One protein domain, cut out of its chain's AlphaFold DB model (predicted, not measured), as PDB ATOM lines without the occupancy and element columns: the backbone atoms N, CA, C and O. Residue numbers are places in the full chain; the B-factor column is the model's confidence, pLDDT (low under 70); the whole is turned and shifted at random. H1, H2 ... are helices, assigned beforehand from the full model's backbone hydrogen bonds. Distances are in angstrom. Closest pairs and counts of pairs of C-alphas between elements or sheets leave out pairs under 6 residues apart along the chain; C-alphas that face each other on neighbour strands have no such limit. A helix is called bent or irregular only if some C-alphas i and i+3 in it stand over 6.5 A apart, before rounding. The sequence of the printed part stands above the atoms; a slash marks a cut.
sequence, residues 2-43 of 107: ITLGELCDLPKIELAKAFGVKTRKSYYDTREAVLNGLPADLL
ATOM      1  N   ILE A   2      78.306  76.540 116.106       64.38
ATOM      2  CA  ILE A   2      77.197  77.505 115.883       64.38
ATOM      3  C   ILE A   2      77.690  78.840 115.296       64.38
ATOM      4  O   ILE A   2      77.110  79.331 114.335       64.38
ATOM      5  N   THR A   3      78.808  79.372 115.796       64.50
ATOM      6  CA  THR A   3      79.470  80.575 115.257       64.50
ATOM      7  C   THR A   3      79.966  80.416 113.817       64.50
ATOM      8  O   THR A   3      79.909  81.374 113.058       64.50
ATOM      9  N   LEU A   4      80.392  79.213 113.412       62.44
ATOM     10  CA  LEU A   4      80.801  78.932 112.028       62.44
ATOM     11  C   LEU A   4      79.601  78.950 111.079       62.44
ATOM     12  O   LEU A   4      79.712  79.465 109.976       62.44
ATOM     13  N   GLY A   5      78.444  78.458 111.528       67.75
ATOM     14  CA  GLY A   5      77.204  78.546 110.759       67.75
ATOM     15  C   GLY A   5      76.756  79.988 110.503       67.75
ATOM     16  O   GLY A   5      76.151  80.266 109.473       67.75
ATOM     17  N   GLU A   6      77.085  80.933 111.392       67.44
ATOM     18  CA  GLU A   6      76.770  82.355 111.175       67.44
ATOM     19  C   GLU A   6      77.599  82.992 110.056       67.44
ATOM     20  O   GLU A   6      77.153  83.985 109.493       67.44
ATOM     21  N   LEU A   7      78.748  82.406 109.712       73.56
ATOM     22  CA  LEU A   7      79.612  82.850 108.614       73.56
ATOM     23  C   LEU A   7      79.169  82.300 107.249       73.56
ATOM     24  O   LEU A   7      79.743  82.669 106.232       73.56
ATOM     25  N   CYS A   8      78.179  81.403 107.212       74.94
ATOM     26  CA  CYS A   8      77.742  80.741 105.983       74.94
ATOM     27  C   CYS A   8      76.660  81.508 105.200       74.94
ATOM     28  O   CYS A   8      76.144  80.953 104.237       74.94
ATOM     29  N   ASP A   9      76.263  82.719 105.614       76.06
ATOM     30  CA  ASP A   9      75.178  83.528 105.010       76.06
ATOM     31  C   ASP A   9      73.840  82.784 104.789       76.06
ATOM     32  O   ASP A   9      72.944  83.241 104.077       76.06
ATOM     33  N   LEU A  10      73.653  81.644 105.459       80.12
ATOM     34  CA  LEU A  10      72.439  80.845 105.377       80.12
ATOM     35  C   LEU A  10      71.320  81.457 106.232       80.12
ATOM     36  O   LEU A  10      71.563  81.984 107.330       80.12
ATOM     37  N   PRO A  11      70.052  81.322 105.806       80.81
ATOM     38  CA  PRO A  11      68.929  81.736 106.628       80.81
ATOM     39  C   PRO A  11      68.906  80.931 107.937       80.81
ATOM     40  O   PRO A  11      69.080  79.713 107.971       80.81
ATOM     41  N   LYS A  12      68.632  81.611 109.058       76.88
ATOM     42  CA  LYS A  12      68.728  81.036 110.419       76.88
ATOM     43  C   LYS A  12      67.869  79.778 110.639       76.88
ATOM     44  O   LYS A  12      68.188  78.968 111.502       76.88
ATOM     45  N   ILE A  13      66.791  79.603 109.872       79.62
ATOM     46  CA  ILE A  13      65.954  78.388 109.894       79.62
ATOM     47  C   ILE A  13      66.688  77.178 109.304       79.62
ATOM     48  O   ILE A  13      66.519  76.066 109.795       79.62
ATOM     49  N   GLU A  14      67.503  77.372 108.271       80.75
ATOM     50  CA  GLU A  14      68.294  76.295 107.671       80.75
ATOM     51  C   GLU A  14      69.463  75.909 108.574       80.75
ATOM     52  O   GLU A  14      69.694  74.723 108.793       80.75
ATOM     53  N   LEU A  15      70.103  76.893 109.213       79.31
ATOM     54  CA  LEU A  15      71.099  76.638 110.257       79.31
ATOM     55  C   LEU A  15      70.502  75.867 111.438       79.31
ATOM     56  O   LEU A  15      71.084  74.888 111.894       79.31
ATOM     57  N   ALA A  16      69.310  76.255 111.898       78.62
ATOM     58  CA  ALA A  16      68.585  75.533 112.938       78.62
ATOM     59  C   ALA A  16      68.391  74.048 112.569       78.62
ATOM     60  O   ALA A  16      68.734  73.164 113.356       78.62
ATOM     61  N   LYS A  17      67.939  73.765 111.340       81.19
ATOM     62  CA  LYS A  17      67.808  72.390 110.832       81.19
ATOM     63  C   LYS A  17      69.151  71.656 110.786       81.19
ATOM     64  O   LYS A  17      69.206  70.504 111.205       81.19
ATOM     65  N   ALA A  18      70.219  72.313 110.330       80.75
ATOM     66  CA  ALA A  18      71.559  71.729 110.251       80.75
ATOM     67  C   ALA A  18      72.116  71.326 111.630       80.75
ATOM     68  O   ALA A  18      72.771  70.296 111.752       80.75
ATOM     69  N   PHE A  19      71.797  72.090 112.679       77.31
ATOM     70  CA  PHE A  19      72.155  71.768 114.068       77.31
ATOM     71  C   PHE A  19      71.143  70.851 114.778       77.31
ATOM     72  O   PHE A  19      71.253  70.635 115.983       77.31
ATOM     73  N   GLY A  20      70.148  70.309 114.066       80.94
ATOM     74  CA  GLY A  20      69.157  69.386 114.629       80.94
ATOM     75  C   GLY A  20      68.101  70.041 115.529       80.94
ATOM     76  O   GLY A  20      67.348  69.336 116.203       80.94
ATOM     77  N   VAL A  21      67.998  71.373 115.539       82.06
ATOM     78  CA  VAL A  21      66.989  72.107 116.316       82.06
ATOM     79  C   VAL A  21      65.775  72.448 115.446       82.06
ATOM     80  O   VAL A  21      65.875  72.983 114.346       82.06
ATOM     81  N   LYS A  22      64.576  72.121 115.944       80.06
ATOM     82  CA  LYS A  22      63.325  72.205 115.163       80.06
ATOM     83  C   LYS A  22      62.793  73.626 114.985       80.06
ATOM     84  O   LYS A  22      62.003  73.872 114.079       80.06
ATOM     85  N   THR A  23      63.164  74.550 115.870       83.56
ATOM     86  CA  THR A  23      62.603  75.905 115.898       83.56
ATOM     87  C   THR A  23      63.694  76.964 115.916       83.56
ATOM     88  O   THR A  23      64.750  76.795 116.527       83.56
ATOM     89  N   ARG A  24      63.401  78.111 115.294       81.88
ATOM     90  CA  ARG A  24      64.273  79.294 115.319       81.88
ATOM     91  C   ARG A  24      64.551  79.771 116.750       81.88
ATOM     92  O   ARG A  24      65.662  80.191 117.037       81.88
ATOM     93  N   LYS A  25      63.566  79.678 117.651       85.81
ATOM     94  CA  LYS A  25      63.736  80.033 119.067       85.81
ATOM     95  C   LYS A  25      64.773  79.138 119.749       85.81
ATOM     96  O   LYS A  25      65.732  79.651 120.305       85.81
ATOM     97  N   SER A  26      64.638  77.817 119.609       83.25
ATOM     98  CA  SER A  26      65.588  76.852 120.177       83.25
ATOM     99  C   SER A  26      67.013  77.071 119.666       83.25
ATOM    100  O   SER A  26      67.961  76.860 120.417       83.25
ATOM    101  N   TYR A  27      67.172  77.517 118.416       85.69
ATOM    102  CA  TYR A  27      68.473  77.911 117.881       85.69
ATOM    103  C   TYR A  27      69.077  79.104 118.638       85.69
ATOM    104  O   TYR A  27      70.232  79.024 119.047       85.69
ATOM    105  N   TYR A  28      68.317  80.180 118.871       86.44
ATOM    106  CA  TYR A  28      68.820  81.325 119.641       86.44
ATOM    107  C   TYR A  28      69.076  80.983 121.105       86.44
ATOM    108  O   TYR A  28      70.110  81.385 121.623       86.44
ATOM    109  N   ASP A  29      68.204  80.196 121.735       86.50
ATOM    110  CA  ASP A  29      68.386  79.758 123.122       86.50
ATOM    111  C   ASP A  29      69.687  78.941 123.266       86.50
ATOM    112  O   ASP A  29      70.472  79.156 124.185       86.50
ATOM    113  N   THR A  30      69.966  78.052 122.303       83.62
ATOM    114  CA  THR A  30      71.209  77.260 122.280       83.62
ATOM    115  C   THR A  30      72.423  78.134 121.976       83.62
ATOM    116  O   THR A  30      73.466  77.978 122.602       83.62
ATOM    117  N   ARG A  31      72.309  79.073 121.028       85.44
ATOM    118  CA  ARG A  31      73.378  80.026 120.697       85.44
ATOM    119  C   ARG A  31      73.766  80.855 121.917       85.44
ATOM    120  O   ARG A  31      74.950  80.998 122.192       85.44
ATOM    121  N   GLU A  32      72.776  81.379 122.626       87.62
ATOM    122  CA  GLU A  32      72.975  82.169 123.835       87.62
ATOM    123  C   GLU A  32      73.665  81.342 124.924       87.62
ATOM    124  O   GLU A  32      74.667  81.779 125.482       87.62
ATOM    125  N   ALA A  33      73.209  80.106 125.148       87.06
ATOM    126  CA  ALA A  33      73.838  79.191 126.098       87.06
ATOM    127  C   ALA A  33      75.292  78.842 125.725       87.06
ATOM    128  O   ALA A  33      76.131  78.717 126.609       87.06
ATOM    129  N   VAL A  34      75.618  78.715 124.432       84.38
ATOM    130  CA  VAL A  34      76.996  78.461 123.973       84.38
ATOM    131  C   VAL A  34      77.896  79.689 124.128       84.38
ATOM    132  O   VAL A  34      79.071  79.533 124.443       84.38
ATOM    133  N   LEU A  35      77.385  80.892 123.850       87.75
ATOM    134  CA  LEU A  35      78.193  82.116 123.860       87.75
ATOM    135  C   LEU A  35      78.389  82.686 125.265       87.75
ATOM    136  O   LEU A  35      79.483  83.143 125.582       87.75
ATOM    137  N   ASN A  36      77.334  82.665 126.078       90.25
ATOM    138  CA  ASN A  36      77.269  83.388 127.347       90.25
ATOM    139  C   ASN A  36      77.019  82.471 128.558       90.25
ATOM    140  O   ASN A  36      77.047  82.945 129.692       90.25
ATOM    141  N   GLY A  37      76.751  81.181 128.338       87.06
ATOM    142  CA  GLY A  37      76.420  80.214 129.385       87.06
ATOM    143  C   GLY A  37      77.572  79.291 129.781       87.06
ATOM    144  O   GLY A  37      78.681  79.335 129.245       87.06
ATOM    145  N   LEU A  38      77.286  78.415 130.740       88.94
ATOM    146  CA  LEU A  38      78.156  77.309 131.132       88.94
ATOM    147  C   LEU A  38      77.820  76.056 130.308       88.94
ATOM    148  O   LEU A  38      76.684  75.897 129.861       88.94
ATOM    149  N   PRO A  39      78.738  75.076 130.191       83.00
ATOM    150  CA  PRO A  39      78.430  73.793 129.552       83.00
ATOM    151  C   PRO A  39      77.182  73.094 130.126       83.00
ATOM    152  O   PRO A  39      76.489  72.374 129.412       83.00
ATOM    153  N   ALA A  40      76.865  73.336 131.404       85.56
ATOM    154  CA  ALA A  40      75.670  72.817 132.066       85.56
ATOM    155  C   ALA A  40      74.351  73.401 131.520       85.56
ATOM    156  O   ALA A  40      73.322  72.733 131.602       85.56
ATOM    157  N   ASP A  41      74.362  74.603 130.937       84.31
ATOM    158  CA  ASP A  41      73.162  75.254 130.393       84.31
ATOM    159  C   ASP A  41      72.683  74.623 129.081       84.31
ATOM    160  O   ASP A  41      71.522  74.787 128.701       84.31
ATOM    161  N   LEU A  42      73.554  73.862 128.412       83.31
ATOM    162  CA  LEU A  42      73.215  73.079 127.223       83.31
ATOM    163  C   LEU A  42      72.480  71.779 127.567       83.31
ATOM    164  O   LEU A  42      71.920  71.132 126.680       83.31
ATOM    165  N   LEU A  43      72.484  71.378 128.840       85.25
ATOM    166  CA  LEU A  43      71.803  70.172 129.284       85.25
ATOM    167  C   LEU A  43      70.300  70.434 129.460       85.25
ATOM    168  O   LEU A  43      69.894  71.503 129.928       85.25
TER     169      LEU A  43
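What this domain is: This is residues 2 to 43 of the 107 residues of an uncharacterized protein of Deltaproteobacteria bacterium (UniProt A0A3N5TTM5). The longest helix, H3, forms the middle of a small helical body, with a short helix packed near each of its ends: H2 on residues 24 to 27, at nearly a right angle to H3, and the single-turn H4 on residues 30 to 34. The fourth helix, H1, lies to one side, near both H2 and H3 but clearly touching neither. The printed part has 42 residues with four named helices, in the order H1, H2, H3, H4, and no named strand, and its class is all helix. It is compact, with a radius of gyration of the C-alphas of 10.1 A, and the C-alphas span 28 by 20 by 13 A along their three main axes.

How they stand to each other: H3, residues 24 to 36, touches two other helices. With its residues 24 to 27 alone it touches H2, residues 12 to 18. The closest C-alphas of this pair are those of Ala 16 and Tyr 27, 5.5 A apart, and the two lines are about perpendicular, at 83 degrees. The centres of H2 and H3 are 12.3 A apart. With residues 30 to 34 alone H3 touches H4, residues 39 to 42. Their closest C-alphas are those of Ala 33 and Asp 41, 5.9 A apart, and their centres are 10.9 A apart. H1, residues 2 to 6, is close to H3 but not clearly touching it, with one pair of C-alphas within 8 A, those of Ile 2 and Arg 31 at 6.6 A. H1 is also close to H2 but not clearly touching it, again with one such pair, the C-alphas of Gly 5 and Leu 15 at 6.4 A. H4 is apart from H1 and apart from H2. In the backbones of H1, H2 and H3, every O i to N i+4 pair is within hydrogen-bond range. H4, with four residues, is too short for such a pair, but its one O i to N i+3 pair is within range.

Where its parts are: H3 is the longest helix, with 13 residues from Arg 24 to Asn 36 and 18.2 A from first to last C-alpha. Its first C-alpha is at (64.273, 79.294, 115.319) and its last at (77.269, 83.388, 127.347). H2 has seven residues, Lys 12 to Ala 18, and measures 9.7 A from first to last C-alpha. H1 has five residues, Ile 2 to Glu 6, and measures 6.8 A; C-alpha 2 is at (77.197, 77.505, 115.883). H4 has four residues, Pro 39 to Leu 42, and measures 5.8 A; C-alpha 42 is at (73.215, 73.079, 127.223). No helix is bent or irregular.

The domain as a whole: The two C-alphas farthest apart are those of Asp 9, in the link between H1 and H2, and Ala 40, in H4, at 29.1 A. The first and last printed C-alphas, those of Ile 2 and Leu 43, are 16.2 A apart. The printed part has no cut, and it begins at residue 2 and ends at residue 43 of a full chain of 107 residues. The links are tight: five residues from H1 to H2, five from H2 to H3 and two from H3 to H4. The mean pLDDT of the printed part is 80.6. The model's confidence is low, under 70, at residues 2 to 6, which are the residues of H1, with a mean of 65. H3 has a mean pLDDT of 86.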